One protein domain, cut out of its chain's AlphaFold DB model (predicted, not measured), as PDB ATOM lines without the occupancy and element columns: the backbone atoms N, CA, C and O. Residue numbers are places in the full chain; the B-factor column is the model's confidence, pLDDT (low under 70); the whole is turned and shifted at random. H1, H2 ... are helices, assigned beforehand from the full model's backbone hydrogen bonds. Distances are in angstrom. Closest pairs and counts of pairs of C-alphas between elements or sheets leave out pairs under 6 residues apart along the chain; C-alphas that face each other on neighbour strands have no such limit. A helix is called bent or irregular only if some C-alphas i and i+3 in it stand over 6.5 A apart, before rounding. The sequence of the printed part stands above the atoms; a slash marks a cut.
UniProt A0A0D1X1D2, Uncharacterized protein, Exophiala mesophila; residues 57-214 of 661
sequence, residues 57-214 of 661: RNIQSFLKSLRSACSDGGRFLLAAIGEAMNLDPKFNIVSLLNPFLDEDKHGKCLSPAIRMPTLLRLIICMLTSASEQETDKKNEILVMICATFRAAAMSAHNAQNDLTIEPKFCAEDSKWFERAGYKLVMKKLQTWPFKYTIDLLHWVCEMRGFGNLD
ATOM      1  N   ARG A  57      50.877  49.244 -37.252       68.69
ATOM      2  CA  ARG A  57      51.805  49.033 -38.376       68.69
ATOM      3  C   ARG A  57      52.907  48.046 -38.004       68.69
ATOM      4  O   ARG A  57      53.262  47.221 -38.843       68.69
ATOM      5  N   ASN A  58      53.376  48.082 -36.758       72.88
ATOM      6  CA  ASN A  58      54.387  47.158 -36.247       72.88
ATOM      7  C   ASN A  58      53.844  45.730 -36.087       72.88
ATOM      8  O   ASN A  58      54.516  44.781 -36.473       72.88
ATOM      9  N   ILE A  59      52.609  45.560 -35.606       69.38
ATOM     10  CA  ILE A  59      51.961  44.241 -35.533       69.38
ATOM     11  C   ILE A  59      51.705  43.694 -36.945       69.38
ATOM     12  O   ILE A  59      51.991  42.531 -37.220       69.38
ATOM     13  N   GLN A  60      51.232  44.529 -37.879       66.62
ATOM     14  CA  GLN A  60      51.038  44.131 -39.278       66.62
ATOM     15  C   GLN A  60      52.341  43.712 -39.960       66.62
ATOM     16  O   GLN A  60      52.368  42.695 -40.655       66.62
ATOM     17  N   SER A  61      53.412  44.490 -39.797       75.56
ATOM     18  CA  SER A  61      54.715  44.174 -40.384       75.56
ATOM     19  C   SER A  61      55.330  42.934 -39.737       75.56
ATOM     20  O   SER A  61      55.884  42.095 -40.451       75.56
ATOM     21  N   PHE A  62      55.157  42.759 -38.425       75.38
ATOM     22  CA  PHE A  62      55.588  41.572 -37.695       75.38
ATOM     23  C   PHE A  62      54.848  40.318 -38.161       75.38
ATOM     24  O   PHE A  62      55.494  39.332 -38.493       75.38
ATOM     25  N   LEU A  63      53.519  40.360 -38.287       67.62
ATOM     26  CA  LEU A  63      52.736  39.230 -38.795       67.62
ATOM     27  C   LEU A  63      53.053  38.917 -40.259       67.62
ATOM     28  O   LEU A  63      53.172  37.746 -40.614       67.62
ATOM     29  N   LYS A  64      53.260  39.935 -41.106       71.69
ATOM     30  CA  LYS A  64      53.739  39.743 -42.489       71.69
ATOM     31  C   LYS A  64      55.134  39.110 -42.537       71.69
ATOM     32  O   LYS A  64      55.382  38.281 -43.407       71.69
ATOM     33  N   SER A  65      56.015  39.465 -41.604       73.62
ATOM     34  CA  SER A  65      57.370  38.906 -41.507       73.62
ATOM     35  C   SER A  65      57.365  37.480 -40.949       73.62
ATOM     36  O   SER A  65      58.033  36.606 -41.485       73.62
ATOM     37  N   LEU A  66      56.552  37.201 -39.926       68.44
ATOM     38  CA  LEU A  66      56.295  35.846 -39.422       68.44
ATOM     39  C   LEU A  66      55.750  34.940 -40.524       68.44
ATOM     40  O   LEU A  66      56.142  33.780 -40.640       68.44
ATOM     41  N   ARG A  67      54.867  35.499 -41.352       66.25
ATOM     42  CA  ARG A  67      54.270  34.833 -42.500       66.25
ATOM     43  C   ARG A  67      55.290  34.483 -43.586       66.25
ATOM     44  O   ARG A  67      55.167  33.413 -44.171       66.25
ATOM     45  N   SER A  68      56.264  35.345 -43.880       70.81
ATOM     46  CA  SER A  68      57.298  35.050 -44.883       70.81
ATOM     47  C   SER A  68      58.432  34.168 -44.348       70.81
ATOM     48  O   SER A  68      59.084  33.483 -45.131       70.81
ATOM     49  N   ALA A  69      58.669  34.169 -43.033       61.00
ATOM     50  CA  ALA A  69      59.857  33.561 -42.436       61.00
ATOM     51  C   ALA A  69      59.731  32.072 -42.065       61.00
ATOM     52  O   ALA A  69      60.754  31.441 -41.810       61.00
ATOM     53  N   CYS A  70      58.529  31.491 -41.987       53.84
ATOM     54  CA  CYS A  70      58.365  30.170 -41.370       53.84
ATOM     55  C   CYS A  70      57.777  29.104 -42.309       53.84
ATOM     56  O   CYS A  70      56.578  29.095 -42.580       53.84
ATOM     57  N   SER A  71      58.598  28.114 -42.678       55.53
ATOM     58  CA  SER A  71      58.151  26.819 -43.221       55.53
ATOM     59  C   SER A  71      57.351  25.988 -42.195       55.53
ATOM     60  O   SER A  71      56.453  25.248 -42.583       55.53
ATOM     61  N   ASP A  72      57.587  26.202 -40.890       61.47
ATOM     62  CA  ASP A  72      56.833  25.661 -39.733       61.47
ATOM     63  C   ASP A  72      55.731  26.623 -39.209       61.47
ATOM     64  O   ASP A  72      55.257  26.528 -38.070       61.47
ATOM     65  N   GLY A  73      55.324  27.601 -40.029       58.78
ATOM     66  CA  GLY A  73      54.624  28.830 -39.615       58.78
ATOM     67  C   GLY A  73      53.270  28.678 -38.923       58.78
ATOM     68  O   GLY A  73      52.807  29.621 -38.281       58.78
ATOM     69  N   GLY A  74      52.652  27.497 -38.969       67.75
ATOM     70  CA  GLY A  74      51.331  27.288 -38.386       67.75
ATOM     71  C   GLY A  74      51.267  27.495 -36.869       67.75
ATOM     72  O   GLY A  74      50.342  28.119 -36.350       67.75
ATOM     73  N   ARG A  75      52.284  27.014 -36.146       69.94
ATOM     74  CA  ARG A  75      52.321  27.084 -34.673       69.94
ATOM     75  C   ARG A  75      52.631  28.489 -34.167       69.94
ATOM     76  O   ARG A  75      52.035  28.934 -33.190       69.94
ATOM     77  N   PHE A  76      53.527  29.197 -34.852       69.94
ATOM     78  CA  PHE A  76      53.880  30.572 -34.503       69.94
ATOM     79  C   PHE A  76      52.747  31.549 -34.804       69.94
ATOM     80  O   PHE A  76      52.536  32.466 -34.017       69.94
ATOM     81  N   LEU A  77      51.969  31.320 -35.868       73.44
ATOM     82  CA  LEU A  77      50.780  32.123 -36.143       73.44
ATOM     83  C   LEU A  77      49.743  31.978 -35.023       73.44
ATOM     84  O   LEU A  77      49.256  32.981 -34.520       73.44
ATOM     85  N   LEU A  78      49.447  30.753 -34.577       71.25
ATOM     86  CA  LEU A  78      48.501  30.531 -33.475       71.25
ATOM     87  C   LEU A  78      48.985  31.138 -32.151       71.25
ATOM     88  O   LEU A  78      48.183  31.717 -31.423       71.25
ATOM     89  N   ALA A  79      50.285  31.054 -31.856       76.25
ATOM     90  CA  ALA A  79      50.867  31.704 -30.682       76.25
ATOM     91  C   ALA A  79      50.788  33.238 -30.776       76.25
ATOM     92  O   ALA A  79      50.405  33.889 -29.809       76.25
ATOM     93  N   ALA A  80      51.082  33.809 -31.947       70.25
ATOM     94  CA  ALA A  80      50.985  35.245 -32.189       70.25
ATOM     95  C   ALA A  80      49.535  35.746 -32.110       70.25
ATOM     96  O   ALA A  80      49.297  36.813 -31.557       70.25
ATOM     97  N   ILE A  81      48.564  34.967 -32.600       75.69
ATOM     98  CA  ILE A  81      47.136  35.272 -32.435       75.69
ATOM     99  C   ILE A  81      46.757  35.225 -30.955       75.69
ATOM    100  O   ILE A  81      46.109  36.147 -30.473       75.69
ATOM    101  N   GLY A  82      47.181  34.186 -30.228       76.88
ATOM    102  CA  GLY A  82      46.913  34.056 -28.795       76.88
ATOM    103  C   GLY A  82      47.457  35.231 -27.981       76.88
ATOM    104  O   GLY A  82      46.768  35.724 -27.094       76.88
ATOM    105  N   GLU A  83      48.652  35.719 -28.315       75.88
ATOM    106  CA  GLU A  83      49.235  36.898 -27.672       75.88
ATOM    107  C   GLU A  83      48.508  38.186 -28.086       75.88
ATOM    108  O   GLU A  83      48.152  38.995 -27.233       75.88
ATOM    109  N   ALA A  84      48.201  38.350 -29.379       71.31
ATOM    110  CA  ALA A  84      47.463  39.508 -29.882       71.31
ATOM    111  C   ALA A  84      46.075  39.627 -29.233       71.31
ATOM    112  O   ALA A  84      45.649  40.733 -28.910       71.31
ATOM    113  N   MET A  85      45.405  38.496 -28.966       74.06
ATOM    114  CA  MET A  85      44.104  38.443 -28.282       74.06
ATOM    115  C   MET A  85      44.127  39.030 -26.869       74.06
ATOM    116  O   MET A  85      43.073  39.433 -26.378       74.06
ATOM    117  N   ASN A  86      45.297  39.091 -26.231       78.00
ATOM    118  CA  ASN A  86      45.461  39.691 -24.910       78.00
ATOM    119  C   ASN A  86      45.789  41.192 -24.968       78.00
ATOM    120  O   ASN A  86      45.702  41.854 -23.937       78.00
ATOM    121  N   LEU A  87      46.185  41.720 -26.132       71.12
ATOM    122  CA  LEU A  87      46.809  43.043 -26.255       71.12
ATOM    123  C   LEU A  87      45.976  44.071 -27.038       71.12
ATOM    124  O   LEU A  87      46.046  45.254 -26.722       71.12
ATOM    125  N   ASP A  88      45.193  43.659 -28.041       72.38
ATOM    126  CA  ASP A  88      44.505  44.571 -28.976       72.38
ATOM    127  C   ASP A  88      42.979  44.313 -28.970       72.38
ATOM    128  O   ASP A  88      42.560  43.159 -28.804       72.38
ATOM    129  N   PRO A  89      42.101  45.324 -29.162       74.31
ATOM    130  CA  PRO A  89      40.696  45.104 -29.491       74.31
ATOM    131  C   PRO A  89      40.527  44.026 -30.563       74.31
ATOM    132  O   PRO A  89      41.113  44.070 -31.649       74.31
ATOM    133  N   LYS A  90      39.683  43.045 -30.234       78.25
ATOM    134  CA  LYS A  90      39.469  41.797 -30.986       78.25
ATOM    135  C   LYS A  90      39.210  42.030 -32.477       78.25
ATOM    136  O   LYS A  90      39.584  41.196 -33.299       78.25
ATOM    137  N   PHE A  91      38.608  43.163 -32.838       74.31
ATOM    138  CA  PHE A  91      38.359  43.554 -34.222       74.31
ATOM    139  C   PHE A  91      39.631  43.698 -35.073       74.31
ATOM    140  O   PHE A  91      39.667  43.257 -36.225       74.31
ATOM    141  N   ASN A  92      40.693  44.289 -34.517       80.50
ATOM    142  CA  ASN A  92      41.938  44.523 -35.251       80.50
ATOM    143  C   ASN A  92      42.613  43.198 -35.610       80.50
ATOM    144  O   ASN A  92      43.076  43.019 -36.736       80.50
ATOM    145  N   ILE A  93      42.567  42.230 -34.696       78.75
ATOM    146  CA  ILE A  93      43.084  40.876 -34.906       78.75
ATOM    147  C   ILE A  93      42.343  40.188 -36.049       78.75
ATOM    148  O   ILE A  93      42.966  39.552 -36.894       78.75
ATOM    149  N   VAL A  94      41.022  40.348 -36.141       78.88
ATOM    150  CA  VAL A  94      40.264  39.731 -37.237       78.88
ATOM    151  C   VAL A  94      40.633  40.343 -38.588       78.88
ATOM    152  O   VAL A  94      40.823  39.615 -39.560       78.88
ATOM    153  N   SER A  95      40.833  41.660 -38.644       79.81
ATOM    154  CA  SER A  95      41.302  42.329 -39.864       79.81
ATOM    155  C   SER A  95      42.684  41.830 -40.309       79.81
ATOM    156  O   SER A  95      42.966  41.779 -41.504       79.81
ATOM    157  N   LEU A  96      43.528  41.400 -39.364       78.56
ATOM    158  CA  LEU A  96      44.821  40.761 -39.639       78.56
ATOM    159  C   LEU A  96      44.683  39.315 -40.130       78.56
ATOM    160  O   LEU A  96      45.562  38.837 -40.846       78.56
ATOM    161  N   LEU A  97      43.599  38.628 -39.764       80.06
ATOM    162  CA  LEU A  97      43.343  37.239 -40.147       80.06
ATOM    163  C   LEU A  97      42.592  37.083 -41.472       80.06
ATOM    164  O   LEU A  97      42.774  36.073 -42.147       80.06
ATOM    165  N   ASN A  98      41.814  38.082 -41.889       81.88
ATOM    166  CA  ASN A  98      41.088  38.057 -43.163       81.88
ATOM    167  C   ASN A  98      41.965  37.764 -44.402       81.88
ATOM    168  O   ASN A  98      41.534  36.959 -45.225       81.88
ATOM    169  N   PRO A  99      43.200  38.295 -44.539       82.44
ATOM    170  CA  PRO A  99      44.071  37.960 -45.668       82.44
ATOM    171  C   PRO A  99      44.366  36.458 -45.808       82.44
ATOM    172  O   PRO A  99      44.506  35.963 -46.923       82.44
ATOM    173  N   PHE A 100      44.407  35.711 -44.696       77.06
ATOM    174  CA  PHE A 100      44.602  34.257 -44.736       77.06
ATOM    175  C   PHE A 100      43.389  33.529 -45.332       77.06
ATOM    176  O   PHE A 100      43.554  32.478 -45.943       77.06
ATOM    177  N   LEU A 101      42.184  34.094 -45.195       81.38
ATOM    178  CA  LEU A 101      40.970  33.568 -45.829       81.38
ATOM    179  C   LEU A 101      40.939  33.855 -47.333       81.38
ATOM    180  O   LEU A 101      40.419  33.050 -48.103       81.38
ATOM    181  N   ASP A 102      41.478  34.997 -47.758       81.25
ATOM    182  CA  ASP A 102      41.539  35.358 -49.176       81.25
ATOM    183  C   ASP A 102      42.583  34.533 -49.941       81.25
ATOM    184  O   ASP A 102      42.382  34.214 -51.110       81.25
ATOM    185  N   GLU A 103      43.667  34.116 -49.291       75.81
ATOM    186  CA  GLU A 103      44.696  33.278 -49.921       75.81
ATOM    187  C   GLU A 103      44.242  31.859 -50.235       75.81
ATOM    188  O   GLU A 103      44.611  31.325 -51.286       75.81
ATOM    189  N   ASP A 104      43.393  31.285 -49.384       70.31
ATOM    190  CA  ASP A 104      42.809  29.966 -49.625       70.31
ATOM    191  C   ASP A 104      41.946  29.965 -50.900       70.31
ATOM    192  O   ASP A 104      41.987  29.019 -51.687       70.31
ATOM    193  N   LYS A 105      41.263  31.083 -51.208       73.75
ATOM    194  CA  LYS A 105      40.495  31.239 -52.461       73.75
ATOM    195  C   LYS A 105      41.364  31.130 -53.714       73.75
ATOM    196  O   LYS A 105      40.856  30.786 -54.777       73.75
ATOM    197  N   HIS A 106      42.655  31.433 -53.604       76.19
ATOM    198  CA  HIS A 106      43.608  31.360 -54.709       76.19
ATOM    199  C   HIS A 106      44.356  30.020 -54.770       76.19
ATOM    200  O   HIS A 106      45.336  29.907 -55.505       76.19
ATOM    201  N   GLY A 107      43.943  29.019 -53.981       69.31
ATOM    202  CA  GLY A 107      44.600  27.712 -53.928       69.31
ATOM    203  C   GLY A 107      46.016  27.756 -53.344       69.31
ATOM    204  O   GLY A 107      46.729  26.751 -53.379       69.31
ATOM    205  N   LYS A 108      46.442  28.901 -52.787       72.88
ATOM    206  CA  LYS A 108      47.698  29.002 -52.044       72.88
ATOM    207  C   LYS A 108      47.465  28.334 -50.701       72.88
ATOM    208  O   LYS A 108      46.927  28.945 -49.785       72.88
ATOM    209  N   CYS A 109      47.818  27.051 -50.630       57.91
ATOM    210  CA  CYS A 109      47.609  26.253 -49.434       57.91
ATOM    211  C   CYS A 109      48.237  26.954 -48.229       57.91
ATOM    212  O   CYS A 109      49.447  27.197 -48.188       57.91
ATOM    213  N   LEU A 110      47.398  27.238 -47.233       69.62
ATOM    214  CA  LEU A 110      47.861  27.452 -45.872       69.62
ATOM    215  C   LEU A 110      48.776  26.284 -45.490       69.62
ATOM    216  O   LEU A 110      48.574  25.155 -45.947       69.62
ATOM    217  N   SER A 111      49.796  26.562 -44.673       76.62
ATOM    218  CA  SER A 111      50.683  25.518 -44.154       76.62
ATOM    219  C   SER A 111      49.837  24.330 -43.671       76.62
ATOM    220  O   SER A 111      48.886  24.563 -42.917       76.62
ATOM    221  N   PRO A 112      50.164  23.078 -44.049       74.94
ATOM    222  CA  PRO A 112      49.381  21.895 -43.673       74.94
ATOM    223  C   PRO A 112      49.222  21.736 -42.150       74.94
ATOM    224  O   PRO A 112      48.342  21.021 -41.683       74.94
ATOM    225  N   ALA A 113      50.030  22.451 -41.361       80.06
ATOM    226  CA  ALA A 113      49.910  22.528 -39.913       80.06
ATOM    227  C   ALA A 113      48.644  23.257 -39.406       80.06
ATOM    228  O   ALA A 113      48.248  23.021 -38.263       80.06
ATOM    229  N   ILE A 114      48.014  24.146 -40.189       82.56
ATOM    230  CA  ILE A 114      46.779  24.838 -39.786       82.56
ATOM    231  C   ILE A 114      45.592  24.242 -40.532       82.56
ATOM    232  O   ILE A 114      45.384  24.490 -41.718       82.56
ATOM    233  N   ARG A 115      44.736  23.532 -39.794       87.00
ATOM    234  CA  ARG A 115      43.425  23.126 -40.301       87.00
ATOM    235  C   ARG A 115      42.517  24.346 -40.452       87.00
ATOM    236  O   ARG A 115      42.188  25.000 -39.460       87.00
ATOM    237  N   MET A 116      42.047  24.591 -41.673       89.25
ATOM    238  CA  MET A 116      41.148  25.700 -42.015       89.25
ATOM    239  C   MET A 116      39.901  25.805 -41.105       89.25
ATOM    240  O   MET A 116      39.643  26.894 -40.588       89.25
ATOM    241  N   PRO A 117      39.185  24.707 -40.767       92.44
ATOM    242  CA  PRO A 117      38.070  24.753 -39.813       92.44
ATOM    243  C   PRO A 117      38.441  25.352 -38.452       92.44
ATOM    244  O   PRO A 117      37.662  26.093 -37.859       92.44
ATOM    245  N   THR A 118      39.648  25.073 -37.954       90.88
ATOM    246  CA  THR A 118      40.103  25.569 -36.645       90.88
ATOM    247  C   THR A 118      40.330  27.076 -36.676       90.88
ATOM    248  O   THR A 118      39.919  27.781 -35.753       90.88
ATOM    249  N   LEU A 119      40.925  27.581 -37.761       90.06
ATOM    250  CA  LEU A 119      41.120  29.014 -37.964       90.06
ATOM    251  C   LEU A 119      39.774  29.751 -38.060       90.06
ATOM    252  O   LEU A 119      39.562  30.746 -37.370       90.06
ATOM    253  N   LEU A 120      38.836  29.224 -38.849       93.06
ATOM    254  CA  LEU A 120      37.497  29.797 -39.012       93.06
ATOM    255  C   LEU A 120      36.713  29.829 -37.688       93.06
ATOM    256  O   LEU A 120      36.107  30.851 -37.358       93.06
ATOM    257  N   ARG A 121      36.770  28.753 -36.887       94.44
ATOM    258  CA  ARG A 121      36.181  28.711 -35.533       94.44
ATOM    259  C   ARG A 121      36.721  29.826 -34.644       94.44
ATOM    260  O   ARG A 121      35.943  30.503 -33.969       94.44
ATOM    261  N   LEU A 122      38.041  30.017 -34.648       90.12
ATOM    262  CA  LEU A 122      38.707  31.044 -33.851       90.12
ATOM    263  C   LEU A 122      38.250  32.449 -34.268       90.12
ATOM    264  O   LEU A 122      37.862  33.242 -33.410       90.12
ATOM    265  N   ILE A 123      38.216  32.725 -35.577       91.56
ATOM    266  CA  ILE A 123      37.750  34.005 -36.129       91.56
ATOM    267  C   ILE A 123      36.298  34.282 -35.720       91.56
ATOM    268  O   ILE A 123      36.006  35.364 -35.212       91.56
ATOM    269  N   ILE A 124      35.395  33.302 -35.849       94.38
ATOM    270  CA  ILE A 124      33.985  33.449 -35.441       94.38
ATOM    271  C   ILE A 124      33.865  33.749 -33.948       94.38
ATOM    272  O   ILE A 124      33.085  34.624 -33.566       94.38
ATOM    273  N   CYS A 125      34.623  33.055 -33.094       92.81
ATOM    274  CA  CYS A 125      34.588  33.291 -31.650       92.81
ATOM    275  C   CYS A 125      35.034  34.720 -31.304       92.81
ATOM    276  O   CYS A 125      34.378  35.395 -30.507       92.81
ATOM    277  N   MET A 126      36.105  35.206 -31.942       90.19
ATOM    278  CA  MET A 126      36.599  36.572 -31.748       90.19
ATOM    279  C   MET A 126      35.602  37.617 -32.237       90.19
ATOM    280  O   MET A 126      35.269  38.529 -31.483       90.19
ATOM    281  N   LEU A 127      35.076  37.456 -33.453       92.62
ATOM    282  CA  LEU A 127      34.072  38.353 -34.024       92.62
ATOM    283  C   LEU A 127      32.789  38.389 -33.194       92.62
ATOM    284  O   LEU A 127      32.239  39.457 -32.948       92.62
ATOM    285  N   THR A 128      32.327  37.230 -32.719       94.25
ATOM    286  CA  THR A 128      31.137  37.142 -31.866       94.25
ATOM    287  C   THR A 128      31.350  37.925 -30.577       94.25
ATOM    288  O   THR A 128      30.489  38.709 -30.191       94.25
ATOM    289  N   SER A 129      32.510  37.767 -29.938       91.44
ATOM    290  CA  SER A 129      32.823  38.512 -28.721       91.44
ATOM    291  C   SER A 129      33.016  40.011 -28.983       91.44
ATOM    292  O   SER A 129      32.549  40.821 -28.188       91.44
ATOM    293  N   ALA A 130      33.626  40.394 -30.110       91.06
ATOM    294  CA  ALA A 130      33.750  41.792 -30.525       91.06
ATOM    295  C   ALA A 130      32.375  42.436 -30.776       91.06
ATOM    296  O   ALA A 130      32.144  43.566 -30.358       91.06
ATOM    297  N   SER A 131      31.426  41.694 -31.363       93.94
ATOM    298  CA  SER A 131      30.056  42.172 -31.619       93.94
ATOM    299  C   SER A 131      29.266  42.501 -30.347       93.94
ATOM    300  O   SER A 131      28.254  43.196 -30.411       93.94
ATOM    301  N   GLU A 132      29.696  41.966 -29.200       92.75
ATOM    302  CA  GLU A 132      29.102  42.246 -27.891       92.75
ATOM    303  C   GLU A 132      29.720  43.483 -27.223       92.75
ATOM    304  O   GLU A 132      29.104  44.031 -26.315       92.75
ATOM    305  N   GLN A 133      30.906  43.920 -27.659       90.31
ATOM    306  CA  GLN A 133      31.684  44.991 -27.027       90.31
ATOM    307  C   GLN A 133      31.696  46.288 -27.850       90.31
ATOM    308  O   GLN A 133      31.641  47.369 -27.274       90.31
ATOM    309  N   GLU A 134      31.758  46.199 -29.181       83.38
ATOM    310  CA  GLU A 134      31.928  47.352 -30.073       83.38
ATOM    311  C   GLU A 134      30.604  47.731 -30.760       83.38
ATOM    312  O   GLU A 134      30.124  47.028 -31.653       83.38
ATOM    313  N   THR A 135      30.009  48.864 -30.372       84.19
ATOM    314  CA  THR A 135      28.747  49.358 -30.953       84.19
ATOM    315  C   THR A 135      28.936  49.975 -32.335       84.19
ATOM    316  O   THR A 135      28.138  49.715 -33.236       84.19
ATOM    317  N   ASP A 136      30.015  50.734 -32.528       90.19
ATOM    318  CA  ASP A 136      30.172  51.612 -33.695       90.19
ATOM    319  C   ASP A 136      30.493  50.831 -34.974       90.19
ATOM    320  O   ASP A 136      30.077  51.199 -36.070       90.19
ATOM    321  N   LYS A 137      31.177  49.689 -34.834       90.88
ATOM    322  CA  LYS A 137      31.554  48.794 -35.942       90.88
ATOM    323  C   LYS A 137      30.678  47.553 -36.040       90.88
ATOM    324  O   LYS A 137      31.012  46.606 -36.755       90.88
ATOM    325  N   LYS A 138      29.541  47.528 -35.339       92.75
ATOM    326  CA  LYS A 138      28.688  46.338 -35.240       92.75
ATOM    327  C   LYS A 138      28.305  45.786 -36.617       92.75
ATOM    328  O   LYS A 138      28.407  44.583 -36.831       92.75
ATOM    329  N   ASN A 139      27.938  46.640 -37.573       94.00
ATOM    330  CA  ASN A 139      27.563  46.197 -38.922       94.00
ATOM    331  C   ASN A 139      28.731  45.550 -39.687       94.00
ATOM    332  O   ASN A 139      28.537  44.512 -40.316       94.00
ATOM    333  N   GLU A 140      29.943  46.107 -39.604       93.62
ATOM    334  CA  GLU A 140      31.141  45.526 -40.230       93.62
ATOM    335  C   GLU A 140      31.478  44.159 -39.625       93.62
ATOM    336  O   GLU A 140      31.753  43.201 -40.351       93.62
ATOM    337  N   ILE A 141      31.378  44.043 -38.295       93.50
ATOM    338  CA  ILE A 141      31.572  42.779 -37.574       93.50
ATOM    339  C   ILE A 141      30.574  41.726 -38.056       93.50
ATOM    340  O   ILE A 141      30.974  40.606 -38.367       93.50
ATOM    341  N   LEU A 142      29.289  42.075 -38.166       95.69
ATOM    342  CA  LEU A 142      28.253  41.154 -38.645       95.69
ATOM    343  C   LEU A 142      28.503  40.707 -40.091       95.69
ATOM    344  O   LEU A 142      28.377  39.519 -40.392       95.69
ATOM    345  N   VAL A 143      28.930  41.619 -40.973       94.31
ATOM    346  CA  VAL A 143      29.336  41.277 -42.348       94.31
ATOM    347  C   VAL A 143      30.485  40.266 -42.344       94.31
ATOM    348  O   VAL A 143      30.434  39.289 -43.095       94.31
ATOM    349  N   MET A 144      31.497  40.464 -41.494       93.56
ATOM    350  CA  MET A 144      32.627  39.538 -41.374       93.56
ATOM    351  C   MET A 144      32.221  38.181 -40.794       93.56
ATOM    352  O   MET A 144      32.714  37.159 -41.268       93.56
ATOM    353  N   ILE A 145      31.296  38.136 -39.827       95.81
ATOM    354  CA  ILE A 145      30.751  36.869 -39.310       95.81
ATOM    355  C   ILE A 145      30.106  36.095 -40.460       95.81
ATOM    356  O   ILE A 145      30.504  34.961 -40.726       95.81
ATOM    357  N   CYS A 146      29.184  36.715 -41.203       96.44
ATOM    358  CA  CYS A 146      28.534  36.067 -42.344       96.44
ATOM    359  C   CYS A 146      29.545  35.631 -43.419       96.44
ATOM    360  O   CYS A 146      29.428  34.533 -43.959       96.44
ATOM    361  N   ALA A 147      30.563  36.448 -43.710       94.00
ATOM    362  CA  ALA A 147      31.622  36.097 -44.659       94.00
ATOM    363  C   ALA A 147      32.472  34.904 -44.190       94.00
ATOM    364  O   ALA A 147      32.850  34.066 -45.007       94.00
ATOM    365  N   THR A 148      32.731  34.791 -42.885       94.12
ATOM    366  CA  THR A 148      33.489  33.674 -42.304       94.12
ATOM    367  C   THR A 148      32.682  32.375 -42.352       94.12
ATOM    368  O   THR A 148      33.215  31.335 -42.732       94.12
ATOM    369  N   PHE A 149      31.379  32.426 -42.053       96.12
ATOM    370  CA  PHE A 149      30.479  31.277 -42.225       96.12
ATOM    371  C   PHE A 149      30.331  30.869 -43.694       96.12
ATOM    372  O   PHE A 149      30.343  29.681 -44.001       96.12
ATOM    373  N   ARG A 150      30.272  31.838 -44.616       95.19
ATOM    374  CA  ARG A 150      30.324  31.567 -46.057       95.19
ATOM    375  C   ARG A 150      31.612  30.850 -46.448       95.19
ATOM    376  O   ARG A 150      31.553  29.883 -47.195       95.19
ATOM    377  N   ALA A 151      32.765  31.318 -45.968       93.00
ATOM    378  CA  ALA A 151      34.041  30.661 -46.236       93.00
ATOM    379  C   ALA A 151      34.031  29.214 -45.722       93.00
ATOM    380  O   ALA A 151      34.402  28.320 -46.471       93.00
ATOM    381  N   ALA A 152      33.507  28.973 -44.513       94.12
ATOM    382  CA  ALA A 152      33.337  27.623 -43.975       94.12
ATOM    383  C   ALA A 152      32.458  26.739 -44.875       94.12
ATOM    384  O   ALA A 152      32.864  25.628 -45.202       94.12
ATOM    385  N   ALA A 153      31.306  27.245 -45.329       94.19
ATOM    386  CA  ALA A 153      30.412  26.516 -46.229       94.19
ATOM    387  C   ALA A 153      31.064  26.201 -47.587       94.19
ATOM    388  O   ALA A 153      30.941  25.089 -48.090       94.19
ATOM    389  N   MET A 154      31.814  27.145 -48.163       92.12
ATOM    390  CA  MET A 154      32.544  26.917 -49.416       92.12
ATOM    391  C   MET A 154      33.689  25.913 -49.236       92.12
ATOM    392  O   MET A 154      33.866  25.040 -50.081       92.12
ATOM    393  N   SER A 155      34.456  26.001 -48.143       90.69
ATOM    394  CA  SER A 155      35.518  25.036 -47.827       90.69
ATOM    395  C   SER A 155      34.954  23.633 -47.613       90.69
ATOM    396  O   SER A 155      35.544  22.666 -48.089       90.69
ATOM    397  N   ALA A 156      33.802  23.532 -46.947       91.50
ATOM    398  CA  ALA A 156      33.043  22.301 -46.818       91.50
ATOM    399  C   ALA A 156      32.675  21.764 -48.215       91.50
ATOM    400  O   ALA A 156      33.097  20.671 -48.580       91.50
ATOM    401  N   HIS A 157      31.968  22.542 -49.042       90.31
ATOM    402  CA  HIS A 157      31.554  22.098 -50.379       90.31
ATOM    403  C   HIS A 157      32.745  21.670 -51.253       90.31
ATOM    404  O   HIS A 157      32.672  20.664 -51.959       90.31
ATOM    405  N   ASN A 158      33.862  22.394 -51.201       89.12
ATOM    406  CA  ASN A 158      35.059  22.029 -51.953       89.12
ATOM    407  C   ASN A 158      35.640  20.689 -51.484       89.12
ATOM    408  O   ASN A 158      36.016  19.877 -52.323       89.12
ATOM    409  N   ALA A 159      35.648  20.425 -50.173       88.38
ATOM    410  CA  ALA A 159      36.065  19.133 -49.627       88.38
ATOM    411  C   ALA A 159      35.146  17.975 -50.063       88.38
ATOM    412  O   ALA A 159      35.592  16.837 -50.090       88.38
ATOM    413  N   GLN A 160      33.894  18.252 -50.453       86.06
ATOM    414  CA  GLN A 160      32.988  17.244 -51.019       86.06
ATOM    415  C   GLN A 160      33.424  16.747 -52.396       86.06
ATOM    416  O   GLN A 160      33.234  15.582 -52.733       86.06
ATOM    417  N   ASN A 161      33.931  17.670 -53.210       87.06
ATOM    418  CA  ASN A 161      34.298  17.401 -54.595       87.06
ATOM    419  C   ASN A 161      35.741  16.892 -54.712       87.06
ATOM    420  O   ASN A 161      36.136  16.388 -55.761       87.06
ATOM    421  N   ASP A 162      36.531  17.050 -53.650       86.56
ATOM    422  CA  ASP A 162      37.931  16.658 -53.589       86.56
ATOM    423  C   ASP A 162      38.053  15.198 -53.113       86.56
ATOM    424  O   ASP A 162      37.831  14.885 -51.947       86.56
ATOM    425  N   LEU A 163      38.407  14.291 -54.031       84.31
ATOM    426  CA  LEU A 163      38.620  12.860 -53.754       84.31
ATOM    427  C   LEU A 163      39.991  12.562 -53.113       84.31
ATOM    428  O   LEU A 163      40.422  11.406 -53.083       84.31
ATOM    429  N   THR A 164      40.725  13.579 -52.654       81.81
ATOM    430  CA  THR A 164      42.017  13.371 -51.988       81.81
ATOM    431  C   THR A 164      41.882  12.584 -50.680       81.81
ATOM    432  O   THR A 164      40.845  12.563 -50.022       81.81
ATOM    433  N   ILE A 165      42.971  11.903 -50.311       74.25
ATOM    434  CA  ILE A 165      43.016  10.897 -49.235       74.25
ATOM    435  C   ILE A 165      42.724  11.496 -47.841       74.25
ATOM    436  O   ILE A 165      42.295  10.767 -46.949       74.25
ATOM    437  N   GLU A 166      42.889  12.811 -47.645       78.12
ATOM    438  CA  GLU A 166      42.579  13.486 -46.377       78.12
ATOM    439  C   GLU A 166      41.702  14.734 -46.590       78.12
ATOM    440  O   GLU A 166      42.193  15.759 -47.078       78.12
ATOM    441  N   PRO A 167      40.415  14.705 -46.192       75.06
ATOM    442  CA  PRO A 167      39.539  15.855 -46.351       75.06
ATOM    443  C   PRO A 167      39.981  16.991 -45.424       75.06
ATOM    444  O   PRO A 167      40.046  16.850 -44.201       75.06
ATOM    445  N   LYS A 168      40.218  18.173 -46.002       81.88
ATOM    446  CA  LYS A 168      40.553  19.404 -45.255       81.88
ATOM    447  C   LYS A 168      39.444  19.844 -44.283       81.88
ATOM    448  O   LYS A 168      39.695  20.652 -43.385       81.88
ATOM    449  N   PHE A 169      38.232  19.325 -44.471       90.00
ATOM    450  CA  PHE A 169      37.022  19.649 -43.726       90.00
ATOM    451  C   PHE A 169      36.256  18.350 -43.430       90.00
ATOM    452  O   PHE A 169      35.813  17.683 -44.362       90.00
ATOM    453  N   CYS A 170      36.123  17.958 -42.158       90.25
ATOM    454  CA  CYS A 170      35.423  16.719 -41.785       90.25
ATOM    455  C   CYS A 170      33.954  16.970 -41.401       90.25
ATOM    456  O   CYS A 170      33.528  18.111 -41.209       90.25
ATOM    457  N   ALA A 171      33.162  15.904 -41.271       89.94
ATOM    458  CA  ALA A 171      31.738  16.012 -40.958       89.94
ATOM    459  C   ALA A 171      31.472  16.629 -39.570       89.94
ATOM    460  O   ALA A 171      30.528  17.403 -39.396       89.94
ATOM    461  N   GLU A 172      32.339  16.358 -38.590       91.75
ATOM    462  CA  GLU A 172      32.287  16.976 -37.260       91.75
ATOM    463  C   GLU A 172      32.517  18.487 -37.331       91.75
ATOM    464  O   GLU A 172      31.968  19.245 -36.523       91.75
ATOM    465  N   ASP A 173      33.314  18.937 -38.306       93.56
ATOM    466  CA  ASP A 173      33.516  20.353 -38.550       93.56
ATOM    467  C   ASP A 173      32.224  21.005 -39.047       93.56
ATOM    468  O   ASP A 173      31.779  21.961 -38.405       93.56
ATOM    469  N   SER A 174      31.556  20.440 -40.060       93.00
ATOM    470  CA  SER A 174      30.258  20.939 -40.562       93.00
ATOM    471  C   SER A 174      29.220  21.008 -39.445       93.00
ATOM    472  O   SER A 174      28.660  22.073 -39.176       93.00
ATOM    473  N   LYS A 175      29.078  19.915 -38.682       93.00
ATOM    474  CA  LYS A 175      28.148  19.810 -37.549       93.00
ATOM    475  C   LYS A 175      28.394  20.886 -36.492       93.00
ATOM    476  O   LYS A 175      27.451  21.419 -35.901       93.00
ATOM    477  N   TRP A 176      29.659  21.220 -36.230       95.06
ATOM    478  CA  TRP A 176      29.992  22.303 -35.309       95.06
ATOM    479  C   TRP A 176      29.512  23.652 -35.840       95.06
ATOM    480  O   TRP A 176      28.882  24.390 -35.086       95.06
ATOM    481  N   PHE A 177      29.791  23.984 -37.106       96.06
ATOM    482  CA  PHE A 177      29.412  25.284 -37.668       96.06
ATOM    483  C   PHE A 177      27.898  25.426 -37.790       96.06
ATOM    484  O   PHE A 177      27.373  26.477 -37.427       96.06
ATOM    485  N   GLU A 178      27.185  24.376 -38.199       95.12
ATOM    486  CA  GLU A 178      25.720  24.368 -38.240       95.12
ATOM    487  C   GLU A 178      25.127  24.720 -36.866       95.12
ATOM    488  O   GLU A 178      24.363  25.680 -36.717       95.12
ATOM    489  N   ARG A 179      25.550  23.991 -35.823       95.19
ATOM    490  CA  ARG A 179      25.085  24.199 -34.444       95.19
ATOM    491  C   ARG A 179      25.512  25.554 -33.888       95.19
ATOM    492  O   ARG A 179      24.713  26.218 -33.228       95.19
ATOM    493  N   ALA A 180      26.757  25.962 -34.121       96.56
ATOM    494  CA  ALA A 180      27.295  27.221 -33.622       96.56
ATOM    495  C   ALA A 180      26.601  28.423 -34.274       96.56
ATOM    496  O   ALA A 180      26.195  29.339 -33.563       96.56
ATOM    497  N   GLY A 181      26.415  28.397 -35.597       97.31
ATOM    498  CA  GLY A 181      25.722  29.442 -36.348       97.31
ATOM    499  C   GLY A 181      24.257  29.553 -35.948       97.31
ATOM    500  O   GLY A 181      23.804  30.640 -35.590       97.31
ATOM    501  N   TYR A 182      23.538  28.427 -35.896       97.56
ATOM    502  CA  TYR A 182      22.146  28.413 -35.446       97.56
ATOM    503  C   TYR A 182      22.006  28.918 -34.000       97.56
ATOM    504  O   TYR A 182      21.216  29.822 -33.729       97.56
ATOM    505  N   LYS A 183      22.822  28.413 -33.063       97.50
ATOM    506  CA  LYS A 183      22.804  28.857 -31.658       97.50
ATOM    507  C   LYS A 183      23.125  30.346 -31.519       97.50
ATOM    508  O   LYS A 183      22.504  31.028 -30.702       97.50
ATOM    509  N   LEU A 184      24.084  30.847 -32.296       97.75
ATOM    510  CA  LEU A 184      24.447  32.262 -32.315       97.75
ATOM    511  C   LEU A 184      23.264  33.125 -32.764       97.75
ATOM    512  O   LEU A 184      22.924  34.084 -32.070       97.75
ATOM    513  N   VAL A 185      22.595  32.741 -33.854       98.00
ATOM    514  CA  VAL A 185      21.382  33.413 -34.335       98.00
ATOM    515  C   VAL A 185      20.298  33.410 -33.267       98.00
ATOM    516  O   VAL A 185      19.773  34.469 -32.943       98.00
ATOM    517  N   MET A 186      19.999  32.263 -32.655       97.88
ATOM    518  CA  MET A 186      18.950  32.184 -31.633       97.88
ATOM    519  C   MET A 186      19.253  33.067 -30.413       97.88
ATOM    520  O   MET A 186      18.347  33.708 -29.887       97.88
ATOM    521  N   LYS A 187      20.527  33.183 -29.999       97.69
ATOM    522  CA  LYS A 187      20.949  34.105 -28.923       97.69
ATOM    523  C   LYS A 187      20.761  35.578 -29.313       97.69
ATOM    524  O   LYS A 187      20.583  36.423 -28.439       97.69
ATOM    525  N   LYS A 188      20.861  35.904 -30.603       97.38
ATOM    526  CA  LYS A 188      20.965  37.283 -31.101       97.38
ATOM    527  C   LYS A 188      19.779  37.757 -31.936       97.38
ATOM    528  O   LYS A 188      19.775  38.928 -32.312       97.38
ATOM    529  N   LEU A 189      18.765  36.918 -32.140       96.56
ATOM    530  CA  LEU A 189      17.622  37.152 -33.028       96.56
ATOM    531  C   LEU A 189      16.927  38.501 -32.788       96.56
ATOM    532  O   LEU A 189      16.542  39.160 -33.744       96.56
ATOM    533  N   GLN A 190      16.823  38.933 -31.527       96.38
ATOM    534  CA  GLN A 190      16.184  40.202 -31.144       96.38
ATOM    535  C   GLN A 190      17.092  41.435 -31.297       96.38
ATOM    536  O   GLN A 190      16.624  42.566 -31.270       96.38
ATOM    537  N   THR A 191      18.407  41.239 -31.409       96.44
ATOM    538  CA  THR A 191      19.412  42.322 -31.360       96.44
ATOM    539  C   THR A 191      20.130  42.561 -32.683       96.44
ATOM    540  O   THR A 191      20.853  43.555 -32.827       96.44
ATOM    541  N   TRP A 192      20.028  41.612 -33.612       96.69
ATOM    542  CA  TRP A 192      20.688  41.652 -34.909       96.69
ATOM    543  C   TRP A 192      19.688  42.040 -35.998       96.69
ATOM    544  O   TRP A 192      18.565  41.538 -35.988       96.69
ATOM    545  N   PRO A 193      20.086  42.881 -36.971       97.00
ATOM    546  CA  PRO A 193      19.270  43.132 -38.152       97.00
ATOM    547  C   PRO A 193      18.949  41.831 -38.901       97.00
ATOM    548  O   PRO A 193      19.834  40.995 -39.110       97.00
ATOM    549  N   PHE A 194      17.702  41.688 -39.363       97.38
ATOM    550  CA  PHE A 194      17.234  40.470 -40.032       97.38
ATOM    551  C   PHE A 194      18.089  40.071 -41.239       97.38
ATOM    552  O   PHE A 194      18.312  38.879 -41.437       97.38
ATOM    553  N   LYS A 195      18.649  41.033 -41.989       97.06
ATOM    554  CA  LYS A 195      19.491  40.730 -43.156       97.06
ATOM    555  C   LYS A 195      20.707  39.861 -42.827       97.06
ATOM    556  O   LYS A 195      20.984  38.898 -43.537       97.06
ATOM    557  N   TYR A 196      21.379  40.135 -41.708       97.31
ATOM    558  CA  TYR A 196      22.538  39.352 -41.274       97.31
ATOM    559  C   TYR A 196      22.127  38.004 -40.686       97.31
ATOM    560  O   TYR A 196      22.796  37.003 -40.925       97.31
ATOM    561  N   THR A 197      21.002  37.962 -39.967       98.06
ATOM    562  CA  THR A 197      20.413  36.715 -39.467       98.06
ATOM    563  C   THR A 197      20.084  35.756 -40.610       98.06
ATOM    564  O   THR A 197      20.464  34.588 -40.565       98.06
ATOM    565  N   ILE A 198      19.423  36.254 -41.657       97.88
ATOM    566  CA  ILE A 198      19.056  35.472 -42.838       97.88
ATOM    567  C   ILE A 198      20.301  34.959 -43.563       97.88
ATOM    568  O   ILE A 198      20.367  33.764 -43.856       97.88
ATOM    569  N   ASP A 199      21.281  35.835 -43.820       97.00
ATOM    570  CA  ASP A 199      22.524  35.465 -44.503       97.00
ATOM    571  C   ASP A 199      23.301  34.400 -43.721       97.00
ATOM    572  O   ASP A 199      23.774  33.429 -44.305       97.00
ATOM    573  N   LEU A 200      23.410  34.543 -42.397       97.75
ATOM    574  CA  LEU A 200      24.085  33.558 -41.556       97.75
ATOM    575  C   LEU A 200      23.366  32.202 -41.583       97.75
ATOM    576  O   LEU A 200      24.012  31.174 -41.784       97.75
ATOM    577  N   LEU A 201      22.037  32.192 -41.424       97.81
ATOM    578  CA  LEU A 201      21.244  30.962 -41.492       97.81
ATOM    579  C   LEU A 201      21.305  30.302 -42.871       97.81
ATOM    580  O   LEU A 201      21.249  29.081 -42.955       97.81
ATOM    581  N   HIS A 202      21.458  31.082 -43.942       97.12
ATOM    582  CA  HIS A 202      21.614  30.530 -45.283       97.12
ATOM    583  C   HIS A 202      22.893  29.701 -45.361       97.12
ATOM    584  O   HIS A 202      22.831  28.533 -45.719       97.12
ATOM    585  N   TRP A 203      24.027  30.250 -44.921       96.75
ATOM    586  CA  TRP A 203      25.287  29.502 -44.915       96.75
ATOM    587  C   TRP A 203      25.279  28.324 -43.938       96.75
ATOM    588  O   TRP A 203      25.937  27.326 -44.205       96.75
ATOM    589  N   VAL A 204      24.513  28.398 -42.845       95.94
ATOM    590  CA  VAL A 204      24.248  27.237 -41.977       95.94
ATOM    591  C   VAL A 204      23.502  26.134 -42.736       95.94
ATOM    592  O   VAL A 204      23.868  24.976 -42.605       95.94
ATOM    593  N   CYS A 205      22.503  26.469 -43.556       95.25
ATOM    594  CA  CYS A 205      21.777  25.494 -44.378       95.25
ATOM    595  C   CYS A 205      22.621  24.898 -45.519       95.25
ATOM    596  O   CYS A 205      22.383  23.752 -45.902       95.25
ATOM    597  N   GLU A 206      23.565  25.669 -46.070       94.12
ATOM    598  CA  GLU A 206      24.476  25.224 -47.140       94.12
ATOM    599  C   GLU A 206      25.605  24.320 -46.628       94.12
ATOM    600  O   GLU A 206      26.210  23.576 -47.401       94.12
ATOM    601  N   MET A 207      25.890  24.341 -45.323       90.56
ATOM    602  CA  MET A 207      26.775  23.357 -44.706       90.56
ATOM    603  C   MET A 207      26.046  22.020 -44.646       90.56
ATOM    604  O   MET A 207      25.274  21.749 -43.737       90.56
ATOM    605  N   ARG A 208      26.241  21.200 -45.678       81.00
ATOM    606  CA  ARG A 208      25.762  19.821 -45.706       81.00
ATOM    607  C   ARG A 208      26.810  18.930 -45.038       81.00
ATOM    608  O   ARG A 208      27.995  19.017 -45.364       81.00
ATOM    609  N   GLY A 209      26.383  18.079 -44.106       67.69
ATOM    610  CA  GLY A 209      27.244  17.048 -43.529       67.69
ATOM    611  C   GLY A 209      27.792  16.109 -44.612       67.69
ATOM    612  O   GLY A 209      27.045  15.663 -45.483       67.69
ATOM    613  N   PHE A 210      29.100  15.843 -44.570       64.88
ATOM    614  CA  PHE A 210      29.786  14.922 -45.481       64.88
ATOM    615  C   PHE A 210      29.663  13.469 -45.040       64.88
ATOM    616  O   PHE A 210      29.733  13.172 -43.850       64.88
ATOM    617  N   GLY A 211      29.631  12.573 -46.029       61.22
ATOM    618  CA  GLY A 211      29.881  11.145 -45.853       61.22
ATOM    619  C   GLY A 211      28.668  10.328 -45.421       61.22
ATOM    620  O   GLY A 211      27.590  10.859 -45.171       61.22
ATOM    621  N   ASN A 212      28.879   9.011 -45.339       70.56
ATOM    622  CA  ASN A 212      27.972   8.049 -44.712       70.56
ATOM    623  C   ASN A 212      27.926   8.316 -43.199       70.56
ATOM    624  O   ASN A 212      28.451   7.539 -42.401       70.56
ATOM    625  N   LEU A 213      27.388   9.472 -42.813       76.00
ATOM    626  CA  LEU A 213      27.107   9.798 -41.429       76.00
ATOM    627  C   LEU A 213      26.137   8.764 -40.877       76.00
ATOM    628  O   LEU A 213      25.255   8.267 -41.578       76.00
ATOM    629  N   ASP A 214      26.308   8.456 -39.598       84.75
ATOM    630  CA  ASP A 214      25.299   7.695 -38.884       84.75
ATOM    631  C   ASP A 214      23.946   8.422 -38.969       84.75
ATOM    632  O   ASP A 214      23.880   9.656 -38.878       84.75
TER     633      ASP A 214
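AT A GLANCE: This is residues 57 to 214 of the 661 residues of an uncharacterized protein of Exophiala mesophila (UniProt A0A0D1X1D2). Seven helices run back and forth as a zigzag of helical hairpins, making a slab two helices thick: H1, H3, H5 and H7 form one row, and H2, H4 and H6 form the other, running against them. The chain steps from row to row, so that H1 and H2 lie at one end of the stack, H4 and H5 in its middle and H6 and H7 at the other end; residues 161 to 166 stick out. The printed part has 158 residues, with seven named helices in the order H1 to H7 and no named strand, and its class is all helix. It is compact, with a radius of gyration of the C-alphas of 16.0 A, and spans 45 by 41 by 24 A.

HOW THE PARTS SIT: The hub is H5, residues 138 to 161, which touches three helices. H4, residues 116 to 133, touches H5, closest at the C-alphas of Ser 131 and Lys 138, 5.7 A apart, at a shallow tilt of 16 degrees, opposite ways. H7, residues 194 to 206, touches residues 142 to 153 of H5 alone, closest at the C-alphas of Cys 146 and Leu 200, 5.2 A apart; the two run the same way at 14 degrees, a shallow tilt. H6, residues 171 to 188, touches H5 at the C-alphas of Ala 156 and Ser 174, its closest pair there at 7.0 A, and touches H7 at those of Glu 178 and Val 204, 4.9 A. On from H4, H3, residues 90 to 105, touches it with residues 90 to 97 alone, closest at the C-alphas of Lys 90 and Ala 130, 5.7 A. H2, residues 73 to 87, only just touches H3, with 3 pairs of C-alphas within 8 A, the closest those of Ala 84 and Ile 93 at 6.8 A. H1, residues 57 to 69, touches H2, closest at the C-alphas of Arg 67 and Gly 73, 6.7 A. H1 and H7 are apart. The seven form an up and down bundle, each helix running against the one before it. Every O i to N i+4 pair is within hydrogen-bond range in H1, H5, H6 and H7, but 9 of 11 in H2, 7 of 12 in H3 and 13 of 14 in H4.

IN THESE COORDINATES: H5 is the longest helix by residues, 35.3 A from first to last C-alpha, and H4 and H6 measure 26.2 A and 25.8 A. H3, 24.0 A long, has a kink of 29 degrees near residue 97 and is only just irregular: C-alphas 96 and 99 are 6.7 A apart. H1 begins at C-alpha 57 (51.805, 49.033, -38.376), and H7 ends at C-alpha 206 (24.476, 25.224, -47.140).

THE WHOLE: The C-alphas farthest apart are those of Arg 57 and Asp 214, 49.1 A. The printed part has no cut and no long link. Mean pLDDT of the printed part is 84.4; 20 residues are under 70, among them 69 to 76 and 209 to 211.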